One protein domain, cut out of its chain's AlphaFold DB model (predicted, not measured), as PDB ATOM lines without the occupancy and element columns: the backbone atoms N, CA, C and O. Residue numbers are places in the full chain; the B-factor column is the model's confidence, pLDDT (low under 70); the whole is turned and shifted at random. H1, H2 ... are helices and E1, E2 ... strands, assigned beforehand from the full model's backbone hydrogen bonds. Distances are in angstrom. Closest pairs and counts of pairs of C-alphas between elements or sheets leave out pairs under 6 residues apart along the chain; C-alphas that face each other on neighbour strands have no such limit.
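AT A GLANCE: This is residues 582 to 754 of the 1082 residues of the protein "SHD1 domain-containing protein" of Gimesia sp (UniProt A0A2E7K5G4). A long two-stranded ribbon, E5 and E6, bends sharply midway and makes the backbone of one twisted, branched sheet. Beside one half of the ribbon lie E1 with E2 and, past E6, E7; beside the other half lie E4 and E3. H3 and H2 pack on the sheet, H4 crosses H2, and residues 684 to 689 stick out. The 173 printed residues run E1 E2 H1 E3 E4 H2 H3 E5 E6 E7 H4, a mixed class of four named helices and seven named strands, with under half of the residues in them; the sheet itself is mixed, its one parallel pair being E4 and E6. The whole is compact, with a radius of gyration of the C-alphas of 16.9 A and spans of 50 by 36 by 34 A.

IN THESE COORDINATES: Find C-alpha 582 at (4.346, 3.704, -23.825); from there E1 runs 28.9 A to residue 591. Read on through E2, residues 598 to 600, H1, 609 to 614, E3, 622 to 624, and E4, 658 to 662. H2 is residues 667 to 672 and H3 676 to 684, 12.0 A long. From C-alpha 692 at (20.044, 12.385, -36.839), E5 runs to 706, 34.1 A; E6, 718 to 732, covers 33.1 A. E7 is 739 to 742, and H4, 745 to 752, ends at (6.565, 28.503, -25.088).

HOW THE PARTS SIT: Begin with the hairpin E5 and E6, where N 695 and O 729 are 2.8 A apart; E5 bends by 84 degrees at residue 701 and E6 by 83 degrees at 726. E1 is antiparallel to E5, with N 585 and O 696 at 2.8 A, and forms a hairpin with E2, with N 590 and O 599 at 2.9 A. E4 and E7 lie on one side of E6, E5 on the other side. E4 is parallel to E6, with N 660 and O 719 at 2.9 A. E3 and E4 form a hairpin, with N 623 and O 661 at 2.8 A, as do E6 and E7, with N 728 and O 741 at 2.9 A. H2 and H3 are on the sheet: the closest C-alphas of H2 and E2 are Lys 668 and Arg 599, 5.8 A, and those of H3 and E1 are Ala 682 and Val 589, 7.1 A. H4 is not on it but touches H2, about perpendicular at 88 degrees, with C-alphas 752 and 669 closest at 5.5 A. H1 touches no helix and is only just not on the sheet, with 4 pairs of C-alphas within 10 A. In H1, H2, H3 and H4 every O i to N i+4 pair is within hydrogen-bond range.

THE WHOLE: Look for the two farthest C-alphas at Ser 711 and Ala 736, 51.3 A apart. The printed part has no cut. The links E3 to E4, 33 residues, and E5 to E6, 11 residues, are long. Mean pLDDT of the printed part is 70.8; 66 residues are under 70, among them 626 to 657, 685 to 692 and 707 to 717.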
ATOM      1  N   LEU A 582       3.111   3.005 -23.506       82.88
ATOM      2  CA  LEU A 582       4.346   3.704 -23.825       82.88
ATOM      3  C   LEU A 582       4.760   3.386 -25.260       82.88
ATOM      4  O   LEU A 582       5.036   2.235 -25.608       82.88
ATOM      5  N   TYR A 583       4.848   4.430 -26.075       84.75
ATOM      6  CA  TYR A 583       5.167   4.315 -27.483       84.75
ATOM      7  C   TYR A 583       6.298   5.222 -27.912       84.75
ATOM      8  O   TYR A 583       6.554   6.235 -27.281       84.75
ATOM      9  N   ARG A 584       6.931   4.896 -29.032       83.31
ATOM     10  CA  ARG A 584       8.059   5.644 -29.576       83.31
ATOM     11  C   ARG A 584       7.716   6.322 -30.897       83.31
ATOM     12  O   ARG A 584       7.185   5.681 -31.804       83.31
ATOM     13  N   LEU A 585       8.068   7.597 -31.022       82.56
ATOM     14  CA  LEU A 585       7.923   8.416 -32.226       82.56
ATOM     15  C   LEU A 585       9.284   8.896 -32.700       82.56
ATOM     16  O   LEU A 585      10.097   9.295 -31.877       82.56
ATOM     17  N   ASN A 586       9.509   8.921 -34.009       78.94
ATOM     18  CA  ASN A 586      10.745   9.428 -34.597       78.94
ATOM     19  C   ASN A 586      10.436  10.632 -35.481       78.94
ATOM     20  O   ASN A 586       9.587  10.567 -36.363       78.94
ATOM     21  N   PHE A 587      11.151  11.724 -35.260       80.75
ATOM     22  CA  PHE A 587      11.032  12.952 -36.027       80.75
ATOM     23  C   PHE A 587      12.364  13.310 -36.654       80.75
ATOM     24  O   PHE A 587      13.436  12.995 -36.139       80.75
ATOM     25  N   LYS A 588      12.291  14.041 -37.759       78.12
ATOM     26  CA  LYS A 588      13.466  14.557 -38.440       78.12
ATOM     27  C   LYS A 588      13.652  16.032 -38.133       78.12
ATOM     28  O   LYS A 588      12.700  16.803 -38.222       78.12
ATOM     29  N   VAL A 589      14.880  16.431 -37.817       78.31
ATOM     30  CA  VAL A 589      15.225  17.850 -37.708       78.31
ATOM     31  C   VAL A 589      15.472  18.392 -39.107       78.31
ATOM     32  O   VAL A 589      16.312  17.885 -39.850       78.31
ATOM     33  N   VAL A 590      14.744  19.439 -39.471       77.50
ATOM     34  CA  VAL A 590      14.990  20.198 -40.694       77.50
ATOM     35  C   VAL A 590      15.165  21.660 -40.345       77.50
ATOM     36  O   VAL A 590      14.547  22.178 -39.416       77.50
ATOM     37  N   LEU A 591      15.986  22.355 -41.125       71.56
ATOM     38  CA  LEU A 591      15.906  23.805 -41.145       71.56
ATOM     39  C   LEU A 591      14.566  24.180 -41.753       71.56
ATOM     40  O   LEU A 591      14.240  23.754 -42.865       71.56
ATOM     41  N   ASP A 592      13.782  24.959 -41.019       64.81
ATOM     42  CA  ASP A 592      12.629  25.621 -41.579       64.81
ATOM     43  C   ASP A 592      13.125  26.482 -42.744       64.81
ATOM     44  O   ASP A 592      13.844  27.462 -42.538       64.81
ATOM     45  N   PRO A 593      12.740  26.154 -43.985       49.88
ATOM     46  CA  PRO A 593      13.204  26.896 -45.141       49.88
ATOM     47  C   PRO A 593      12.685  28.348 -45.165       49.88
ATOM     48  O   PRO A 593      13.042  29.095 -46.087       49.88
ATOM     49  N   ARG A 594      11.778  28.719 -44.243       52.53
ATOM     50  CA  ARG A 594      11.229  30.063 -43.990       52.53
ATOM     51  C   ARG A 594      12.091  30.900 -43.070       52.53
ATOM     52  O   ARG A 594      12.211  32.093 -43.317       52.53
ATOM     53  N   THR A 595      12.649  30.295 -42.034       61.91
ATOM     54  CA  THR A 595      13.256  31.025 -40.923       61.91
ATOM     55  C   THR A 595      14.715  30.649 -40.684       61.91
ATOM     56  O   THR A 595      15.346  31.315 -39.871       61.91
ATOM     57  N   ASP A 596      15.239  29.613 -41.345       63.09
ATOM     58  CA  ASP A 596      16.498  28.945 -40.989       63.09
ATOM     59  C   ASP A 596      16.534  28.505 -39.510       63.09
ATOM     60  O   ASP A 596      17.596  28.250 -38.947       63.09
ATOM     61  N   GLU A 597      15.366  28.393 -38.863       76.56
ATOM     62  CA  GLU A 597      15.265  27.837 -37.519       76.56
ATOM     63  C   GLU A 597      15.150  26.316 -37.600       76.56
ATOM     64  O   GLU A 597      14.425  25.799 -38.452       76.56
ATOM     65  N   PRO A 598      15.809  25.581 -36.700       78.25
ATOM     66  CA  PRO A 598      15.576  24.157 -36.545       78.25
ATOM     67  C   PRO A 598      14.110  23.910 -36.178       78.25
ATOM     68  O   PRO A 598      13.603  24.448 -35.194       78.25
ATOM     69  N   ARG A 599      13.426  23.073 -36.951       81.00
ATOM     70  CA  ARG A 599      12.096  22.561 -36.623       81.00
ATOM     71  C   ARG A 599      12.076  21.047 -36.774       81.00
ATOM     72  O   ARG A 599      12.852  20.491 -37.552       81.00
ATOM     73  N   LEU A 600      11.155  20.388 -36.080       79.25
ATOM     74  CA  LEU A 600      10.776  19.038 -36.477       79.25
ATOM     75  C   LEU A 600      10.036  19.138 -37.814       79.25
ATOM     76  O   LEU A 600       9.207  20.031 -38.014       79.25
ATOM     77  N   GLU A 601      10.386  18.273 -38.759       74.06
ATOM     78  CA  GLU A 601       9.673  18.104 -40.019       74.06
ATOM     79  C   GLU A 601       8.284  17.535 -39.706       74.06
ATOM     80  O   GLU A 601       8.074  16.330 -39.689       74.06
ATOM     81  N   ASP A 602       7.353  18.424 -39.371       65.69
ATOM     82  CA  ASP A 602       5.941  18.111 -39.168       65.69
ATOM     83  C   ASP A 602       5.205  18.062 -40.519       65.69
ATOM     84  O   ASP A 602       5.464  18.880 -41.416       65.69
ATOM     85  N   MET A 603       4.270  17.121 -40.648       57.88
ATOM     86  CA  MET A 603       3.311  17.061 -41.748       57.88
ATOM     87  C   MET A 603       2.217  18.097 -41.480       57.88
ATOM     88  O   MET A 603       1.228  17.846 -40.795       57.88
ATOM     89  N   SER A 604       2.435  19.312 -41.985       54.78
ATOM     90  CA  SER A 604       1.598  20.466 -41.662       54.78
ATOM     91  C   SER A 604       0.109  20.233 -41.947       54.78
ATOM     92  O   SER A 604      -0.267  19.908 -43.071       54.78
ATOM     93  N   LEU A 605      -0.747  20.554 -40.973       62.75
ATOM     94  CA  LEU A 605      -2.217  20.516 -41.048       62.75
ATOM     95  C   LEU A 605      -2.841  21.640 -41.910       62.75
ATOM     96  O   LEU A 605      -3.893  22.179 -41.569       62.75
ATOM     97  N   THR A 606      -2.201  22.058 -43.007       58.59
ATOM     98  CA  THR A 606      -2.485  23.336 -43.696       58.59
ATOM     99  C   THR A 606      -3.940  23.552 -44.123       58.59
ATOM    100  O   THR A 606      -4.376  24.698 -44.140       58.59
ATOM    101  N   GLN A 607      -4.710  22.500 -44.423       60.12
ATOM    102  CA  GLN A 607      -6.127  22.636 -44.801       60.12
ATOM    103  C   GLN A 607      -7.105  22.615 -43.612       60.12
ATOM    104  O   GLN A 607      -8.203  23.141 -43.733       60.12
ATOM    105  N   GLN A 608      -6.717  22.073 -42.453       68.19
ATOM    106  CA  GLN A 608      -7.635  21.789 -41.333       68.19
ATOM    107  C   GLN A 608      -7.410  22.672 -40.106       68.19
ATOM    108  O   GLN A 608      -8.165  22.611 -39.138       68.19
ATOM    109  N   GLN A 609      -6.400  23.544 -40.141       71.75
ATOM    110  CA  GLN A 609      -6.112  24.482 -39.053       71.75
ATOM    111  C   GLN A 609      -7.316  25.350 -38.663       71.75
ATOM    112  O   GLN A 609      -7.475  25.654 -37.484       71.75
ATOM    113  N   ALA A 610      -8.153  25.756 -39.621       65.44
ATOM    114  CA  ALA A 610      -9.345  26.555 -39.338       65.44
ATOM    115  C   ALA A 610     -10.426  25.746 -38.597       65.44
ATOM    116  O   ALA A 610     -11.009  26.247 -37.638       65.44
ATOM    117  N   GLU A 611     -10.647  24.491 -38.997       72.56
ATOM    118  CA  GLU A 611     -11.634  23.592 -38.383       72.56
ATOM    119  C   GLU A 611     -11.210  23.172 -36.973       72.56
ATOM    120  O   GLU A 611     -12.010  23.221 -36.042       72.56
ATOM    121  N   LEU A 612      -9.925  22.855 -36.792       76.69
ATOM    122  CA  LEU A 612      -9.357  22.516 -35.488       76.69
ATOM    123  C   LEU A 612      -9.461  23.691 -34.508       76.69
ATOM    124  O   LEU A 612      -9.897  23.503 -33.376       76.69
ATOM    125  N   ARG A 613      -9.173  24.921 -34.955       77.25
ATOM    126  CA  ARG A 613      -9.380  26.125 -34.127       77.25
ATOM    127  C   ARG A 613     -10.847  26.330 -33.764       77.25
ATOM    128  O   ARG A 613     -11.135  26.690 -32.627       77.25
ATOM    129  N   ALA A 614     -11.767  26.103 -34.704       75.19
ATOM    130  CA  ALA A 614     -13.203  26.212 -34.447       75.19
ATOM    131  C   ALA A 614     -13.693  25.171 -33.422       75.19
ATOM    132  O   ALA A 614     -14.612  25.455 -32.659       75.19
ATOM    133  N   ALA A 615     -13.043  24.005 -33.358       75.06
ATOM    134  CA  ALA A 615     -13.284  22.976 -32.348       75.06
ATOM    135  C   ALA A 615     -12.603  23.257 -30.989       75.06
ATOM    136  O   ALA A 615     -12.731  22.452 -30.069       75.06
ATOM    137  N   GLY A 616     -11.893  24.383 -30.842       80.62
ATOM    138  CA  GLY A 616     -11.157  24.741 -29.626       80.62
ATOM    139  C   GLY A 616      -9.780  24.079 -29.498       80.62
ATOM    140  O   GLY A 616      -9.123  24.240 -28.470       80.62
ATOM    141  N   GLU A 617      -9.319  23.368 -30.529       83.00
ATOM    142  CA  GLU A 617      -8.005  22.735 -30.545       83.00
ATOM    143  C   GLU A 617      -6.909  23.732 -30.938       83.00
ATOM    144  O   GLU A 617      -7.121  24.649 -31.735       83.00
ATOM    145  N   GLN A 618      -5.704  23.527 -30.404       81.56
ATOM    146  CA  GLN A 618      -4.513  24.301 -30.759       81.56
ATOM    147  C   GLN A 618      -3.754  23.567 -31.874       81.56
ATOM    148  O   GLN A 618      -3.039  22.606 -31.585       81.56
ATOM    149  N   PRO A 619      -3.841  23.989 -33.154       76.12
ATOM    150  CA  PRO A 619      -3.272  23.213 -34.259       76.12
ATOM    151  C   PRO A 619      -1.751  23.093 -34.201       76.12
ATOM    152  O   PRO A 619      -1.187  22.197 -34.808       76.12
ATOM    153  N   SER A 620      -1.080  24.000 -33.488       77.00
ATOM    154  CA  SER A 620       0.365  23.957 -33.267       77.00
ATOM    155  C   SER A 620       0.809  22.802 -32.368       77.00
ATOM    156  O   SER A 620       1.987  22.466 -32.394       77.00
ATOM    157  N   HIS A 621      -0.096  22.217 -31.574       83.44
ATOM    158  CA  HIS A 621       0.186  21.072 -30.695       83.44
ATOM    159  C   HIS A 621      -0.140  19.727 -31.349       83.44
ATOM    160  O   HIS A 621       0.181  18.672 -30.797       83.44
ATOM    161  N   LEU A 622      -0.814  19.772 -32.498       83.38
ATOM    162  CA  LEU A 622      -1.303  18.607 -33.209       83.38
ATOM    163  C   LEU A 622      -0.331  18.253 -34.324       83.38
ATOM    164  O   LEU A 622      -0.072  19.055 -35.216       83.38
ATOM    165  N   ILE A 623       0.157  17.023 -34.284       80.62
ATOM    166  CA  ILE A 623       0.942  16.426 -35.354       80.62
ATOM    167  C   ILE A 623       0.011  15.525 -36.141       80.62
ATOM    168  O   ILE A 623      -0.632  14.629 -35.583       80.62
ATOM    169  N   SER A 624      -0.077  15.764 -37.445       79.19
ATOM    170  CA  SER A 624      -0.812  14.852 -38.306       79.19
ATOM    171  C   SER A 624      -0.031  13.558 -38.442       79.19
ATOM    172  O   SER A 624       1.127  13.570 -38.848       79.19
ATOM    173  N   LEU A 625      -0.682  12.430 -38.180       72.00
ATOM    174  CA  LEU A 625      -0.168  11.123 -38.585       72.00
ATOM    175  C   LEU A 625      -0.607  10.791 -40.030       72.00
ATOM    176  O   LEU A 625      -0.550   9.641 -40.455       72.00
ATOM    177  N   TYR A 626      -1.096  11.793 -40.778       56.22
ATOM    178  CA  TYR A 626      -1.781  11.642 -42.060       56.22
ATOM    179  C   TYR A 626      -0.857  11.778 -43.270       56.22
ATOM    180  O   TYR A 626      -0.508  12.877 -43.678       56.22
ATOM    181  N   GLU A 627      -0.492  10.646 -43.854       49.84
ATOM    182  CA  GLU A 627      -0.301  10.391 -45.285       49.84
ATOM    183  C   GLU A 627       0.023   8.898 -45.395       49.84
ATOM    184  O   GLU A 627       0.433   8.280 -44.418       49.84
ATOM    185  N   ASN A 628      -0.158   8.292 -46.564       44.59
ATOM    186  CA  ASN A 628       0.103   6.874 -46.836       44.59
ATOM    187  C   ASN A 628       1.539   6.388 -46.533       44.59
ATOM    188  O   ASN A 628       1.915   5.332 -47.007       44.59
ATOM    189  N   ARG A 629       2.379   7.107 -45.799       45.81
ATOM    190  CA  ARG A 629       3.736   6.695 -45.455       45.81
ATOM    191  C   ARG A 629       3.656   5.852 -44.195       45.81
ATOM    192  O   ARG A 629       3.737   6.376 -43.087       45.81
ATOM    193  N   ALA A 630       3.436   4.550 -44.363       39.94
ATOM    194  CA  ALA A 630       3.632   3.656 -43.237       39.94
ATOM    195  C   ALA A 630       5.077   3.758 -42.758       39.94
ATOM    196  O   ALA A 630       6.006   4.047 -43.521       39.94
ATOM    197  N   PHE A 631       5.217   3.454 -41.477       44.97
ATOM    198  CA  PHE A 631       6.439   3.009 -40.846       44.97
ATOM    199  C   PHE A 631       7.210   2.092 -41.794       44.97
ATOM    200  O   PHE A 631       6.610   1.279 -42.510       44.97
ATOM    201  N   ASP A 632       8.530   2.230 -41.819       43.91
ATOM    202  CA  ASP A 632       9.359   1.311 -42.586       43.91
ATOM    203  C   ASP A 632       9.108  -0.148 -42.133       43.91
ATOM    204  O   ASP A 632       8.416  -0.441 -41.151       43.91
ATOM    205  N   GLU A 633       9.693  -1.112 -42.836       37.94
ATOM    206  CA  GLU A 633       9.624  -2.539 -42.478       37.94
ATOM    207  C   GLU A 633      10.095  -2.865 -41.041       37.94
ATOM    208  O   GLU A 633       9.934  -3.993 -40.573       37.94
ATOM    209  N   ARG A 634      10.660  -1.890 -40.318       41.44
ATOM    210  CA  ARG A 634      11.154  -1.997 -38.941       41.44
ATOM    211  C   ARG A 634      10.181  -1.403 -37.921       41.44
ATOM    212  O   ARG A 634      10.431  -1.525 -36.723       41.44
ATOM    213  N   GLY A 635       9.067  -0.818 -38.368       42.22
ATOM    214  CA  GLY A 635       8.106  -0.141 -37.503       42.22
ATOM    215  C   GLY A 635       8.544   1.269 -37.109       42.22
ATOM    216  O   GLY A 635       7.978   1.820 -36.182       42.22
ATOM    217  N   GLU A 636       9.525   1.880 -37.776       47.53
ATOM    218  CA  GLU A 636       9.969   3.237 -37.452       47.53
ATOM    219  C   GLU A 636       9.298   4.278 -38.351       47.53
ATOM    220  O   GLU A 636       9.185   4.092 -39.564       47.53
ATOM    221  N   LEU A 637       8.853   5.395 -37.759       47.22
ATOM    222  CA  LEU A 637       8.291   6.523 -38.502       47.22
ATOM    223  C   LEU A 637       9.419   7.232 -39.275       47.22
ATOM    224  O   LEU A 637       9.999   8.204 -38.799       47.22
ATOM    225  N   GLU A 638       9.765   6.748 -40.465       44.06
ATOM    226  CA  GLU A 638      10.519   7.546 -41.431       44.06
ATOM    227  C   GLU A 638       9.524   8.394 -42.229       44.06
ATOM    228  O   GLU A 638       8.684   7.875 -42.959       44.06
ATOM    229  N   LEU A 639       9.640   9.723 -42.159       48.75
ATOM    230  CA  LEU A 639       8.775  10.669 -42.889       48.75
ATOM    231  C   LEU A 639       8.856  10.530 -44.429       48.75
ATOM    232  O   LEU A 639       8.150  11.225 -45.157       48.75
ATOM    233  N   ARG A 640       9.700   9.632 -44.959       41.09
ATOM    234  CA  ARG A 640       9.775   9.225 -46.376       41.09
ATOM    235  C   ARG A 640       9.469   7.732 -46.598       41.09
ATOM    236  O   ARG A 640       9.857   7.193 -47.631       41.09
ATOM    237  N   GLY A 641       8.790   7.081 -45.654       41.09
ATOM    238  CA  GLY A 641       8.327   5.701 -45.779       41.09
ATOM    239  C   GLY A 641       7.476   5.491 -47.034       41.09
ATOM    240  O   GLY A 641       6.820   6.414 -47.523       41.09
ATOM    241  N   THR A 642       7.529   4.276 -47.579       38.12
ATOM    242  CA  THR A 642       6.773   3.857 -48.767       38.12
ATOM    243  C   THR A 642       5.297   4.214 -48.629       38.12
ATOM    244  O   THR A 642       4.695   3.891 -47.608       38.12
ATOM    245  N   GLU A 643       4.720   4.830 -49.666       39.66
ATOM    246  CA  GLU A 643       3.272   4.982 -49.813       39.66
ATOM    247  C   GLU A 643       2.613   3.592 -49.764       39.66
ATOM    248  O   GLU A 643       2.565   2.875 -50.757       39.66
ATOM    249  N   THR A 644       2.132   3.158 -48.605       40.91
ATOM    250  CA  THR A 644       1.494   1.854 -48.411       40.91
ATOM    251  C   THR A 644       0.056   1.815 -48.905       40.91
ATOM    252  O   THR A 644      -0.582   0.770 -48.822       40.91
ATOM    253  N   GLY A 645      -0.481   2.927 -49.418       41.22
ATOM    254  CA  GLY A 645      -1.846   2.986 -49.943       41.22
ATOM    255  C   GLY A 645      -2.929   2.655 -48.907       41.22
ATOM    256  O   GLY A 645      -4.081   2.447 -49.283       41.22
ATOM    257  N   LEU A 646      -2.589   2.627 -47.611       41.84
ATOM    258  CA  LEU A 646      -3.465   2.185 -46.522       41.84
ATOM    259  C   LEU A 646      -4.720   3.025 -46.350       41.84
ATOM    260  O   LEU A 646      -5.624   2.582 -45.650       41.84
ATOM    261  N   PHE A 647      -4.805   4.198 -46.982       41.53
ATOM    262  CA  PHE A 647      -6.013   5.017 -47.040       41.53
ATOM    263  C   PHE A 647      -6.278   5.625 -48.432       41.53
ATOM    264  O   PHE A 647      -7.081   6.551 -48.545       41.53
ATOM    265  N   GLN A 648      -5.658   5.116 -49.510       36.31
ATOM    266  CA  GLN A 648      -5.979   5.567 -50.875       36.31
ATOM    267  C   GLN A 648      -7.204   4.841 -51.472       36.31
ATOM    268  O   GLN A 648      -7.483   3.679 -51.177       36.31
ATOM    269  N   ARG A 649      -7.962   5.595 -52.284       35.19
ATOM    270  CA  ARG A 649      -9.264   5.257 -52.887       35.19
ATOM    271  C   ARG A 649      -9.203   4.077 -53.864       35.19
ATOM    272  O   ARG A 649      -8.464   4.137 -54.841       35.19
ATOM    273  N   ALA A 650     -10.184   3.185 -53.748       32.50
ATOM    274  CA  ALA A 650     -11.045   2.870 -54.886       32.50
ATOM    275  C   ALA A 650     -12.447   3.432 -54.571       32.50
ATOM    276  O   ALA A 650     -13.056   3.046 -53.582       32.50
ATOM    277  N   GLY A 651     -12.929   4.397 -55.361       42.66
ATOM    278  CA  GLY A 651     -14.276   4.975 -55.221       42.66
ATOM    279  C   GLY A 651     -14.381   6.241 -54.357       42.66
ATOM    280  O   GLY A 651     -13.604   6.480 -53.435       42.66
ATOM    281  N   GLN A 652     -15.348   7.103 -54.686       43.16
ATOM    282  CA  GLN A 652     -15.588   8.386 -54.013       43.16
ATOM    283  C   GLN A 652     -16.231   8.261 -52.614       43.16
ATOM    284  O   GLN A 652     -16.400   9.284 -51.957       43.16
ATOM    285  N   GLU A 653     -16.511   7.050 -52.120       45.50
ATOM    286  CA  GLU A 653     -17.391   6.840 -50.957       45.50
ATOM    287  C   GLU A 653     -16.688   6.474 -49.636       45.50
ATOM    288  O   GLU A 653     -17.316   6.498 -48.578       45.50
ATOM    289  N   TYR A 654     -15.376   6.221 -49.626       50.41
ATOM    290  CA  TYR A 654     -14.685   5.807 -48.398       50.41
ATOM    291  C   TYR A 654     -13.939   6.969 -47.740       50.41
ATOM    292  O   TYR A 654     -12.901   7.417 -48.226       50.41
ATOM    293  N   LYS A 655     -14.468   7.453 -46.609       51.97
ATOM    294  CA  LYS A 655     -13.814   8.461 -45.762       51.97
ATOM    295  C   LYS A 655     -12.929   7.771 -44.699       51.97
ATOM    296  O   LYS A 655     -13.493   7.177 -43.768       51.97
ATOM    297  N   PRO A 656     -11.586   7.776 -44.840       61.34
ATOM    298  CA  PRO A 656     -10.655   7.296 -43.816       61.34
ATOM    299  C   PRO A 656     -10.715   8.139 -42.533       61.34
ATOM    300  O   PRO A 656     -11.167   9.285 -42.556       61.34
ATOM    301  N   TYR A 657     -10.268   7.557 -41.417       65.50
ATOM    302  CA  TYR A 657     -10.027   8.310 -40.188       65.50
ATOM    303  C   TYR A 657      -8.742   9.118 -40.330       65.50
ATOM    304  O   TYR A 657      -7.751   8.606 -40.850       65.50
ATOM    305  N   GLN A 658      -8.737  10.344 -39.821       74.94
ATOM    306  CA  GLN A 658      -7.507  11.095 -39.631       74.94
ATOM    307  C   GLN A 658      -7.045  10.982 -38.188       74.94
ATOM    308  O   GLN A 658      -7.786  11.326 -37.275       74.94
ATOM    309  N   PHE A 659      -5.810  10.540 -37.986       80.38
ATOM    310  CA  PHE A 659      -5.210  10.477 -36.662       80.38
ATOM    311  C   PHE A 659      -4.351  11.714 -36.422       80.38
ATOM    312  O   PHE A 659      -3.444  12.013 -37.203       80.38
ATOM    313  N   LEU A 660      -4.646  12.428 -35.342       84.38
ATOM    314  CA  LEU A 660      -3.880  13.576 -34.880       84.38
ATOM    315  C   LEU A 660      -3.276  13.246 -33.524       84.38
ATOM    316  O   LEU A 660      -3.989  12.869 -32.600       84.38
ATOM    317  N   LEU A 661      -1.968  13.404 -33.394       86.06
ATOM    318  CA  LEU A 661      -1.284  13.259 -32.123       86.06
ATOM    319  C   LEU A 661      -1.168  14.626 -31.454       86.06
ATOM    320  O   LEU A 661      -0.511  15.521 -31.979       86.06
ATOM    321  N   ASN A 662      -1.772  14.777 -30.282       89.75
ATOM    322  CA  ASN A 662      -1.621  15.964 -29.458       89.75
ATOM    323  C   ASN A 662      -0.453  15.765 -28.488       89.75
ATOM    324  O   ASN A 662      -0.534  14.927 -27.586       89.75
ATOM    325  N   LEU A 663       0.633  16.521 -28.672       87.12
ATOM    326  CA  LEU A 663       1.800  16.486 -27.778       87.12
ATOM    327  C   LEU A 663       1.638  17.384 -26.541       87.12
ATOM    328  O   LEU A 663       2.498  17.380 -25.658       87.12
ATOM    329  N   GLY A 664       0.588  18.209 -26.493       87.56
ATOM    330  CA  GLY A 664       0.379  19.206 -25.440       87.56
ATOM    331  C   GLY A 664       1.311  20.424 -25.506       87.56
ATOM    332  O   GLY A 664       1.198  21.310 -24.664       87.56
ATOM    333  N   CYS A 665       2.213  20.499 -26.488       86.81
ATOM    334  CA  CYS A 665       3.095  21.641 -26.737       86.81
ATOM    335  C   CYS A 665       3.413  21.763 -28.232       86.81
ATOM    336  O   CYS A 665       3.230  20.808 -28.988       86.81
ATOM    337  N   ASP A 666       3.881  22.936 -28.670       85.38
ATOM    338  CA  ASP A 666       4.255  23.131 -30.068       85.38
ATOM    339  C   ASP A 666       5.628  22.514 -30.405       85.38
ATOM    340  O   ASP A 666       6.552  22.485 -29.587       85.38
ATOM    341  N   THR A 667       5.782  22.035 -31.641       83.12
ATOM    342  CA  THR A 667       7.012  21.362 -32.094       83.12
ATOM    343  C   THR A 667       8.248  22.269 -32.102       83.12
ATOM    344  O   THR A 667       9.369  21.767 -31.997       83.12
ATOM    345  N   LYS A 668       8.090  23.599 -32.178       83.75
ATOM    346  CA  LYS A 668       9.202  24.556 -32.044       83.75
ATOM    347  C   LYS A 668       9.639  24.682 -30.590       83.75
ATOM    348  O   LYS A 668      10.836  24.742 -30.334       83.75
ATOM    349  N   THR A 669       8.705  24.688 -29.644       85.81
ATOM    350  CA  THR A 669       8.992  24.649 -28.206       85.81
ATOM    351  C   THR A 669       9.740  23.368 -27.847       85.81
ATOM    352  O   THR A 669      10.756  23.426 -27.152       85.81
ATOM    353  N   LEU A 670       9.326  22.232 -28.412       86.12
ATOM    354  CA  LEU A 670      10.058  20.975 -28.272       86.12
ATOM    355  C   LEU A 670      11.484  21.072 -28.846       86.12
ATOM    356  O   LEU A 670      12.435  20.673 -28.179       86.12
ATOM    357  N   MET A 671      11.675  21.679 -30.023       87.50
ATOM    358  CA  MET A 671      13.019  21.909 -30.582       87.50
ATOM    359  C   MET A 671      13.880  22.853 -29.748       87.50
ATOM    360  O   MET A 671      15.078  22.629 -29.621       87.50
ATOM    361  N   ARG A 672      13.290  23.895 -29.158       86.62
ATOM    362  CA  ARG A 672      13.993  24.834 -28.269       86.62
ATOM    363  C   ARG A 672      14.405  24.202 -26.944       86.62
ATOM    364  O   ARG A 672      15.288  24.730 -26.281       86.62
ATOM    365  N   SER A 673      13.778  23.090 -26.564       87.75
ATOM    366  CA  SER A 673      14.184  22.313 -25.390       87.75
ATOM    367  C   SER A 673      15.456  21.490 -25.623       87.75
ATOM    368  O   SER A 673      16.062  21.023 -24.659       87.75
ATOM    369  N   LEU A 674      15.878  21.320 -26.882       88.69
ATOM    370  CA  LEU A 674      17.099  20.598 -27.219       88.69
ATOM    371  C   LEU A 674      18.343  21.475 -27.014       88.69
ATOM    372  O   LEU A 674      18.313  22.664 -27.336       88.69
ATOM    373  N   PRO A 675      19.471  20.895 -26.561       89.69
ATOM    374  CA  PRO A 675      20.734  21.620 -26.499       89.69
ATOM    375  C   PRO A 675      21.153  22.142 -27.878       89.69
ATOM    376  O   PRO A 675      21.147  21.396 -28.860       89.69
ATOM    377  N   GLU A 676      21.587  23.402 -27.944       85.44
ATOM    378  CA  GLU A 676      21.995  24.060 -29.192       85.44
ATOM    379  C   GLU A 676      23.078  23.265 -29.943       85.44
ATOM    380  O   GLU A 676      23.023  23.136 -31.163       85.44
ATOM    381  N   GLU A 677      24.015  22.653 -29.215       84.69
ATOM    382  CA  GLU A 677      25.078  21.817 -29.783       84.69
ATOM    383  C   GLU A 677      24.548  20.535 -30.440       84.69
ATOM    384  O   GLU A 677      25.020  20.146 -31.510       84.69
ATOM    385  N   ALA A 678      23.523  19.903 -29.857       82.75
ATOM    386  CA  ALA A 678      22.885  18.730 -30.454       82.75
ATOM    387  C   ALA A 678      22.192  19.107 -31.771       82.75
ATOM    388  O   ALA A 678      22.295  18.386 -32.763       82.75
ATOM    389  N   VAL A 679      21.554  20.279 -31.804       82.44
ATOM    390  CA  VAL A 679      20.861  20.796 -32.986       82.44
ATOM    391  C   VAL A 679      21.842  21.248 -34.073       82.44
ATOM    392  O   VAL A 679      21.671  20.897 -35.238       82.44
ATOM    393  N   LYS A 680      22.911  21.969 -33.720       82.06
ATOM    394  CA  LYS A 680      23.973  22.352 -34.664       82.06
ATOM    395  C   LYS A 680      24.640  21.129 -35.276       82.06
ATOM    396  O   LYS A 680      24.820  21.089 -36.491       82.06
ATOM    397  N   LYS A 681      24.955  20.119 -34.462       79.62
ATOM    398  CA  LYS A 681      25.532  18.859 -34.941       79.62
ATOM    399  C   LYS A 681      24.563  18.108 -35.857       79.62
ATOM    400  O   LYS A 681      24.985  17.655 -36.915       79.62
ATOM    401  N   ALA A 682      23.268  18.092 -35.522       71.69
ATOM    402  CA  ALA A 682      22.210  17.561 -36.387       71.69
ATOM    403  C   ALA A 682      22.139  18.238 -37.764       71.69
ATOM    404  O   ALA A 682      21.841  17.584 -38.759       71.69
ATOM    405  N   LEU A 683      22.429  19.537 -37.833       73.31
ATOM    406  CA  LEU A 683      22.327  20.334 -39.055       73.31
ATOM    407  C   LEU A 683      23.633  20.438 -39.864       73.31
ATOM    408  O   LEU A 683      23.587  20.774 -41.050       73.31
ATOM    409  N   ALA A 684      24.786  20.189 -39.240       72.56
ATOM    410  CA  ALA A 684      26.108  20.315 -39.857       72.56
ATOM    411  C   ALA A 684      26.458  19.149 -40.802       72.56
ATOM    412  O   ALA A 684      27.259  19.323 -41.720       72.56
ATOM    413  N   GLU A 685      25.836  17.982 -40.629       65.50
ATOM    414  CA  GLU A 685      26.030  16.805 -41.483       65.50
ATOM    415  C   GLU A 685      25.252  16.946 -42.807       65.50
ATOM    416  O   GLU A 685      24.260  16.269 -43.063       65.50
ATOM    417  N   ARG A 686      25.683  17.873 -43.676       48.19
ATOM    418  CA  ARG A 686      25.144  18.028 -45.040       48.19
ATOM    419  C   ARG A 686      25.739  16.983 -45.987       48.19
ATOM    420  O   ARG A 686      26.650  17.272 -46.758       48.19
ATOM    421  N   GLY A 687      25.189  15.778 -45.933       44.03
ATOM    422  CA  GLY A 687      25.127  14.839 -47.052       44.03
ATOM    423  C   GLY A 687      23.660  14.480 -47.280       44.03
ATOM    424  O   GLY A 687      22.859  14.590 -46.359       44.03
ATOM    425  N   ASP A 688      23.277  14.070 -48.483       44.75
ATOM    426  CA  ASP A 688      21.873  13.825 -48.864       44.75
ATOM    427  C   ASP A 688      21.162  12.710 -48.048       44.75
ATOM    428  O   ASP A 688      19.970  12.456 -48.231       44.75
ATOM    429  N   GLU A 689      21.874  12.076 -47.112       47.19
ATOM    430  CA  GLU A 689      21.368  11.184 -46.070       47.19
ATOM    431  C   GLU A 689      21.339  11.905 -44.718       47.19
ATOM    432  O   GLU A 689      22.370  12.175 -44.105       47.19
ATOM    433  N   ILE A 690      20.137  12.181 -44.225       51.97
ATOM    434  CA  ILE A 690      19.933  12.800 -42.915       51.97
ATOM    435  C   ILE A 690      19.949  11.687 -41.871       51.97
ATOM    436  O   ILE A 690      19.074  10.826 -41.894       51.97
ATOM    437  N   ARG A 691      20.957  11.681 -40.987       53.44
ATOM    438  CA  ARG A 691      21.184  10.574 -40.043       53.44
ATOM    439  C   ARG A 691      20.653  10.814 -38.637       53.44
ATOM    440  O   ARG A 691      20.477   9.836 -37.929       53.44
ATOM    441  N   ILE A 692      20.374  12.056 -38.235       59.69
ATOM    442  CA  ILE A 692      20.044  12.385 -36.839       59.69
ATOM    443  C   ILE A 692      18.522  12.502 -36.646       59.69
ATOM    444  O   ILE A 692      17.884  13.412 -37.180       59.69
ATOM    445  N   ALA A 693      17.954  11.564 -35.883       71.75
ATOM    446  CA  ALA A 693      16.537  11.485 -35.532       71.75
ATOM    447  C   ALA A 693      16.289  12.030 -34.117       71.75
ATOM    448  O   ALA A 693      17.134  11.886 -33.230       71.75
ATOM    449  N   VAL A 694      15.126  12.652 -33.915       76.88
ATOM    450  CA  VAL A 694      14.584  12.993 -32.594       76.88
ATOM    451  C   VAL A 694      13.558  11.935 -32.231       76.88
ATOM    452  O   VAL A 694      12.493  11.869 -32.840       76.88
ATOM    453  N   THR A 695      13.876  11.107 -31.250       81.88
ATOM    454  CA  THR A 695      12.995  10.052 -30.765       81.88
ATOM    455  C   THR A 695      12.272  10.527 -29.511       81.88
ATOM    456  O   THR A 695      12.920  10.985 -28.573       81.88
ATOM    457  N   LEU A 696      10.944  10.424 -29.481       82.94
ATOM    458  CA  LEU A 696      10.118  10.717 -28.312       82.94
ATOM    459  C   LEU A 696       9.453   9.445 -27.813       82.94
ATOM    460  O   LEU A 696       8.739   8.794 -28.574       82.94
ATOM    461  N   ASP A 697       9.605   9.156 -26.526       85.56
ATOM    462  CA  ASP A 697       8.747   8.176 -25.870       85.56
ATOM    463  C   ASP A 697       7.495   8.902 -25.360       85.56
ATOM    464  O   ASP A 697       7.573   9.802 -24.519       85.56
ATOM    465  N   VAL A 698       6.330   8.548 -25.893       85.44
ATOM    466  CA  VAL A 698       5.029   9.133 -25.575       85.44
ATOM    467  C   VAL A 698       4.137   8.135 -24.857       85.44
ATOM    468  O   VAL A 698       4.041   6.974 -25.242       85.44
ATOM    469  N   ARG A 699       3.423   8.600 -23.831       88.19
ATOM    470  CA  ARG A 699       2.333   7.837 -23.221       88.19
ATOM    471  C   ARG A 699       0.997   8.314 -23.761       88.19
ATOM    472  O   ARG A 699       0.679   9.495 -23.602       88.19
ATOM    473  N   VAL A 700       0.206   7.423 -24.356       88.25
ATOM    474  CA  VAL A 700      -1.156   7.766 -24.794       88.25
ATOM    475  C   VAL A 700      -2.072   7.778 -23.575       88.25
ATOM    476  O   VAL A 700      -2.230   6.773 -22.892       88.25
ATOM    477  N   LYS A 701      -2.648   8.943 -23.271       89.25
ATOM    478  CA  LYS A 701      -3.567   9.139 -22.142       89.25
ATOM    479  C   LYS A 701      -5.001   8.818 -22.526       89.25
ATOM    480  O   LYS A 701      -5.726   8.206 -21.750       89.25
ATOM    481  N   GLN A 702      -5.420   9.295 -23.695       87.50
ATOM    482  CA  GLN A 702      -6.805   9.202 -24.130       87.50
ATOM    483  C   GLN A 702      -6.904   9.200 -25.655       87.50
ATOM    484  O   GLN A 702      -6.128   9.858 -26.346       87.50
ATOM    485  N   LEU A 703      -7.907   8.480 -26.158       87.94
ATOM    486  CA  LEU A 703      -8.389   8.596 -27.528       87.94
ATOM    487  C   LEU A 703      -9.735   9.317 -27.524       87.94
ATOM    488  O   LEU A 703     -10.641   8.932 -26.777       87.94
ATOM    489  N   ARG A 704      -9.884  10.336 -28.369       86.88
ATOM    490  CA  ARG A 704     -11.143  11.071 -28.538       86.88
ATOM    491  C   ARG A 704     -11.463  11.225 -30.018       86.88
ATOM    492  O   ARG A 704     -10.575  11.482 -30.821       86.88
ATOM    493  N   MET A 705     -12.732  11.075 -30.381       82.62
ATOM    494  CA  MET A 705     -13.201  11.385 -31.730       82.62
ATOM    495  C   MET A 705     -13.700  12.828 -31.748       82.62
ATOM    496  O   MET A 705     -14.600  13.182 -30.985       82.62
ATOM    497  N   LEU A 706     -13.126  13.658 -32.612       79.38
ATOM    498  CA  LEU A 706     -13.708  14.951 -32.943       79.38
ATOM    499  C   LEU A 706     -14.999  14.685 -33.716       79.38
ATOM    500  O   LEU A 706     -14.974  14.031 -34.762       79.38
ATOM    501  N   LYS A 707     -16.131  15.183 -33.205       67.75
ATOM    502  CA  LYS A 707     -17.388  15.191 -33.958       67.75
ATOM    503  C   LYS A 707     -17.197  16.086 -35.176       67.75
ATOM    504  O   LYS A 707     -17.270  17.306 -35.070       67.75
ATOM    505  N   THR A 708     -16.933  15.481 -36.322       62.22
ATOM    506  CA  THR A 708     -17.018  16.180 -37.595       62.22
ATOM    507  C   THR A 708     -18.483  16.287 -37.955       62.22
ATOM    508  O   THR A 708     -19.196  15.287 -37.942       62.22
ATOM    509  N   ASP A 709     -18.940  17.505 -38.213       60.75
ATOM    510  CA  ASP A 709     -20.295  17.759 -38.678       60.75
ATOM    511  C   ASP A 709     -20.468  17.040 -40.029       60.75
ATOM    512  O   ASP A 709     -19.937  17.480 -41.053       60.75
ATOM    513  N   ASP A 710     -21.143  15.884 -40.022       55.81
ATOM    514  CA  ASP A 710     -21.322  15.008 -41.196       55.81
ATOM    515  C   ASP A 710     -21.976  15.745 -42.383       55.81
ATOM    516  O   ASP A 710     -21.901  15.295 -43.529       55.81
ATOM    517  N   SER A 711     -22.581  16.907 -42.108       51.78
ATOM    518  CA  SER A 711     -23.260  17.792 -43.051       51.78
ATOM    519  C   SER A 711     -22.339  18.461 -44.081       51.78
ATOM    520  O   SER A 711     -22.809  18.825 -45.161       51.78
ATOM    521  N   LYS A 712     -21.028  18.591 -43.823       55.06
ATOM    522  CA  LYS A 712     -20.074  19.095 -44.827       55.06
ATOM    523  C   LYS A 712     -19.467  17.921 -45.591       55.06
ATOM    524  O   LYS A 712     -18.612  17.193 -45.085       55.06
ATOM    525  N   GLN A 713     -19.925  17.726 -46.829       44.47
ATOM    526  CA  GLN A 713     -19.446  16.703 -47.767       44.47
ATOM    527  C   GLN A 713     -17.922  16.812 -47.996       44.47
ATOM    528  O   GLN A 713     -17.467  17.452 -48.934       44.47
ATOM    529  N   GLY A 714     -17.118  16.197 -47.123       57.00
ATOM    530  CA  GLY A 714     -15.661  16.126 -47.293       57.00
ATOM    531  C   GLY A 714     -14.835  15.884 -46.027       57.00
ATOM    532  O   GLY A 714     -13.702  15.432 -46.154       57.00
ATOM    533  N   GLY A 715     -15.371  16.122 -44.823       58.59
ATOM    534  CA  GLY A 715     -14.603  15.956 -43.578       58.59
ATOM    535  C   GLY A 715     -14.269  14.494 -43.253       58.59
ATOM    536  O   GLY A 715     -15.146  13.630 -43.330       58.59
ATOM    537  N   TYR A 716     -13.012  14.214 -42.902       64.50
ATOM    538  CA  TYR A 716     -12.552  12.921 -42.383       64.50
ATOM    539  C   TYR A 716     -12.869  12.819 -40.888       64.50
ATOM    540  O   TYR A 716     -12.525  13.731 -40.139       64.50
ATOM    541  N   ALA A 717     -13.460  11.709 -40.430       69.81
ATOM    542  CA  ALA A 717     -13.638  11.477 -38.996       69.81
ATOM    543  C   ALA A 717     -12.264  11.529 -38.309       69.81
ATOM    544  O   ALA A 717     -11.369  10.751 -38.636       69.81
ATOM    545  N   THR A 718     -12.070  12.479 -37.398       78.88
ATOM    546  CA  THR A 718     -10.746  12.761 -36.837       78.88
ATOM    547  C   THR A 718     -10.634  12.166 -35.437       78.88
ATOM    548  O   THR A 718     -11.458  12.444 -34.567       78.88
ATOM    549  N   VAL A 719      -9.621  11.334 -35.212       81.75
ATOM    550  CA  VAL A 719      -9.276  10.756 -33.911       81.75
ATOM    551  C   VAL A 719      -8.064  11.501 -33.367       81.75
ATOM    552  O   VAL A 719      -6.997  11.494 -33.978       81.75
ATOM    553  N   ILE A 720      -8.226  12.129 -32.207       85.75
ATOM    554  CA  ILE A 720      -7.130  12.744 -31.465       85.75
ATOM    555  C   ILE A 720      -6.579  11.727 -30.464       85.75
ATOM    556  O   ILE A 720      -7.329  11.154 -29.668       85.75
ATOM    557  N   LEU A 721      -5.263  11.536 -30.500       89.31
ATOM    558  CA  LEU A 721      -4.486  10.829 -29.496       89.31
ATOM    559  C   LEU A 721      -3.861  11.862 -28.560       89.31
ATOM    560  O   LEU A 721      -2.887  12.524 -28.920       89.31
ATOM    561  N   ASP A 722      -4.410  12.002 -27.356       89.50
ATOM    562  CA  ASP A 722      -3.787  12.836 -26.334       89.50
ATOM    563  C   ASP A 722      -2.598  12.093 -25.751       89.50
ATOM    564  O   ASP A 722      -2.743  11.043 -25.118       89.50
ATOM    565  N   SER A 723      -1.414  12.643 -25.976       89.38
ATOM    566  CA  SER A 723      -0.161  12.008 -25.609       89.38
ATOM    567  C   SER A 723       0.660  12.890 -24.682       89.38
ATOM    568  O   SER A 723       0.521  14.113 -24.656       89.38
ATOM    569  N   LEU A 724       1.500  12.253 -23.875       88.06
ATOM    570  CA  LEU A 724       2.458  12.932 -23.018       88.06
ATOM    571  C   LEU A 724       3.865  12.498 -23.425       88.06
ATOM    572  O   LEU A 724       4.187  11.327 -23.213       88.06
ATOM    573  N   PRO A 725       4.700  13.391 -23.978       89.38
ATOM    574  CA  PRO A 725       6.103  13.079 -24.186       89.38
ATOM    575  C   PRO A 725       6.790  12.939 -22.824       89.38
ATOM    576  O   PRO A 725       6.661  13.793 -21.950       89.38
ATOM    577  N   THR A 726       7.480  11.821 -22.630       88.88
ATOM    578  CA  THR A 726       8.115  11.440 -21.359       88.88
ATOM    579  C   THR A 726       9.636  11.494 -21.440       88.88
ATOM    580  O   THR A 726      10.288  11.873 -20.469       88.88
ATOM    581  N   HIS A 727      10.203  11.192 -22.609       90.69
ATOM    582  CA  HIS A 727      11.646  11.147 -22.829       90.69
ATOM    583  C   HIS A 727      11.990  11.582 -24.252       90.69
ATOM    584  O   HIS A 727      11.182  11.383 -25.163       90.69
ATOM    585  N   ILE A 728      13.173  12.168 -24.437       90.19
ATOM    586  CA  ILE A 728      13.689  12.588 -25.742       90.19
ATOM    587  C   ILE A 728      15.093  12.042 -25.970       90.19
ATOM    588  O   ILE A 728      15.947  12.099 -25.085       90.19
ATOM    589  N   PHE A 729      15.337  11.563 -27.183       88.06
ATOM    590  CA  PHE A 729      16.648  11.148 -27.661       88.06
ATOM    591  C   PHE A 729      16.949  11.883 -28.964       88.06
ATOM    592  O   PHE A 729      16.071  12.047 -29.805       88.06
ATOM    593  N   VAL A 730      18.190  12.313 -29.153       86.38
ATOM    594  CA  VAL A 730      18.682  12.915 -30.394       86.38
ATOM    595  C   VAL A 730      19.936  12.171 -30.783       86.38
ATOM    596  O   VAL A 730      20.902  12.184 -30.029       86.38
ATOM    597  N   GLY A 731      19.966  11.525 -31.941       81.56
ATOM    598  CA  GLY A 731      21.145  10.770 -32.353       81.56
ATOM    599  C   GLY A 731      20.998  10.098 -33.701       81.56
ATOM    600  O   GLY A 731      19.927  10.122 -34.304       81.56
ATOM    601  N   GLU A 732      22.097   9.515 -34.177       75.62
ATOM    602  CA  GLU A 732      22.038   8.676 -35.366       75.62
ATOM    603  C   GLU A 732      21.426   7.312 -35.058       75.62
ATOM    604  O   GLU A 732      21.660   6.744 -33.989       75.62
ATOM    605  N   LYS A 733      20.687   6.764 -36.030       65.50
ATOM    606  CA  LYS A 733      20.190   5.384 -35.975       65.50
ATOM    607  C   LYS A 733      21.364   4.433 -35.708       65.50
ATOM    608  O   LYS A 733      22.418   4.554 -36.333       65.50
ATOM    609  N   ASP A 734      21.184   3.523 -34.753       63.25
ATOM    610  CA  ASP A 734      22.182   2.532 -34.321       63.25
ATOM    611  C   ASP A 734      23.471   3.099 -33.676       63.25
ATOM    612  O   ASP A 734      24.435   2.356 -33.469       63.25
ATOM    613  N   LYS A 735      23.510   4.390 -33.312       74.50
ATOM    614  CA  LYS A 735      24.605   4.992 -32.528       74.50
ATOM    615  C   LYS A 735      24.117   5.481 -31.166       74.50
ATOM    616  O   LYS A 735      22.925   5.661 -30.938       74.50
ATOM    617  N   ALA A 736      25.063   5.717 -30.257       78.00
ATOM    618  CA  ALA A 736      24.760   6.369 -28.988       78.00
ATOM    619  C   ALA A 736      24.122   7.751 -29.245       78.00
ATOM    620  O   ALA A 736      24.606   8.481 -30.121       78.00
ATOM    621  N   PRO A 737      23.057   8.117 -28.508       82.94
ATOM    622  CA  PRO A 737      22.411   9.405 -28.685       82.94
ATOM    623  C   PRO A 737      23.400  10.539 -28.391       82.94
ATOM    624  O   PRO A 737      24.161  10.502 -27.428       82.94
ATOM    625  N   LEU A 738      23.383  11.563 -29.243       82.81
ATOM    626  CA  LEU A 738      24.054  12.843 -29.011       82.81
ATOM    627  C   LEU A 738      23.492  13.550 -27.778       82.81
ATOM    628  O   LEU A 738      24.209  14.289 -27.109       82.81
ATOM    629  N   TYR A 739      22.206  13.340 -27.515       89.50
ATOM    630  CA  TYR A 739      21.511  13.841 -26.346       89.50
ATOM    631  C   TYR A 739      20.392  12.881 -25.960       89.50
ATOM    632  O   TYR A 739      19.660  12.400 -26.820       89.50
ATOM    633  N   GLU A 740      20.244  12.636 -24.667       91.06
ATOM    634  CA  GLU A 740      19.144  11.870 -24.105       91.06
ATOM    635  C   GLU A 740      18.747  12.503 -22.772       91.06
ATOM    636  O   GLU A 740      19.610  12.833 -21.956       91.06
ATOM    637  N   GLY A 741      17.447  12.673 -22.541       90.06
ATOM    638  CA  GLY A 741      16.967  13.169 -21.262       90.06
ATOM    639  C   GLY A 741      15.454  13.073 -21.081       90.06
ATOM    640  O   GLY A 741      14.707  12.990 -22.061       90.06
ATOM    641  N   PRO A 742      14.981  13.118 -19.825       91.00
ATOM    642  CA  PRO A 742      13.558  13.177 -19.531       91.00
ATOM    643  C   PRO A 742      12.973  14.519 -19.980       91.00
ATOM    644  O   PRO A 742      13.587  15.575 -19.802       91.00
ATOM    645  N   LEU A 743      11.750  14.494 -20.511       87.75
ATOM    646  CA  LEU A 743      11.003  15.709 -20.832       87.75
ATOM    647  C   LEU A 743      10.090  16.086 -19.665       87.75
ATOM    648  O   LEU A 743       9.190  15.341 -19.284       87.75
ATOM    649  N   GLN A 744      10.310  17.274 -19.099       88.81
ATOM    650  CA  GLN A 744       9.445  17.842 -18.067       88.81
ATOM    651  C   GLN A 744       8.506  18.879 -18.691       88.81
ATOM    652  O   GLN A 744       8.958  19.913 -19.182       88.81
ATOM    653  N   MET A 745       7.193  18.639 -18.622       83.88
ATOM    654  CA  MET A 745       6.185  19.542 -19.199       83.88
ATOM    655  C   MET A 745       6.288  20.984 -18.687       83.88
ATOM    656  O   MET A 745       6.201  21.919 -19.478       83.88
ATOM    657  N   ALA A 746       6.579  21.172 -17.396       86.69
ATOM    658  CA  ALA A 746       6.726  22.501 -16.797       86.69
ATOM    659  C   ALA A 746       7.852  23.336 -17.445       86.69
ATOM    660  O   ALA A 746       7.800  24.565 -17.443       86.69
ATOM    661  N   SER A 747       8.878  22.685 -18.004       85.69
ATOM    662  CA  SER A 747       9.977  23.350 -18.715       85.69
ATOM    663  C   SER A 747       9.573  23.756 -20.136       85.69
ATOM    664  O   SER A 747       9.943  24.839 -20.589       85.69
ATOM    665  N   LEU A 748       8.772  22.931 -20.818       84.50
ATOM    666  CA  LEU A 748       8.230  23.235 -22.148       84.50
ATOM    667  C   LEU A 748       7.245  24.412 -22.089       84.50
ATOM    668  O   LEU A 748       7.336  25.328 -22.901       84.50
ATOM    669  N   GLU A 749       6.379  24.458 -21.076       85.81
ATOM    670  CA  GLU A 749       5.440  25.570 -20.864       85.81
ATOM    671  C   GLU A 749       6.160  26.919 -20.666       85.81
ATOM    672  O   GLU A 749       5.754  27.933 -21.234       85.81
ATOM    673  N   LYS A 750       7.280  26.939 -19.927       85.88
ATOM    674  CA  LYS A 750       8.099  28.154 -19.737       85.88
ATOM    675  C   LYS A 750       8.770  28.633 -21.029       85.88
ATOM    676  O   LYS A 750       8.871  29.842 -21.255       85.88
ATOM    677  N   LEU A 751       9.232  27.703 -21.869       83.12
ATOM    678  CA  LEU A 751       9.860  28.006 -23.161       83.12
ATOM    679  C   LEU A 751       8.855  28.551 -24.184       83.12
ATOM    680  O   LEU A 751       9.192  29.471 -24.931       83.12
ATOM    681  N   ALA A 752       7.622  28.037 -24.190       80.62
ATOM    682  CA  ALA A 752       6.565  28.503 -25.088       80.62
ATOM    683  C   ALA A 752       6.220  29.993 -24.879       80.62
ATOM    684  O   ALA A 752       5.889  30.693 -25.835       80.62
ATOM    685  N   ALA A 753       6.363  30.502 -23.650       82.06
ATOM    686  CA  ALA A 753       6.061  31.891 -23.302       82.06
ATOM    687  C   ALA A 753       7.052  32.940 -23.868       82.06
ATOM    688  O   ALA A 753       6.763  34.132 -23.799       82.06
ATOM    689  N   HIS A 754       8.197  32.537 -24.444       72.19
ATOM    690  CA  HIS A 754       9.252  33.449 -24.920       72.19
ATOM    691  C   HIS A 754       9.526  33.275 -26.436       72.19
ATOM    692  O   HIS A 754      10.319  32.422 -26.842       72.19
TER     693      HIS A 754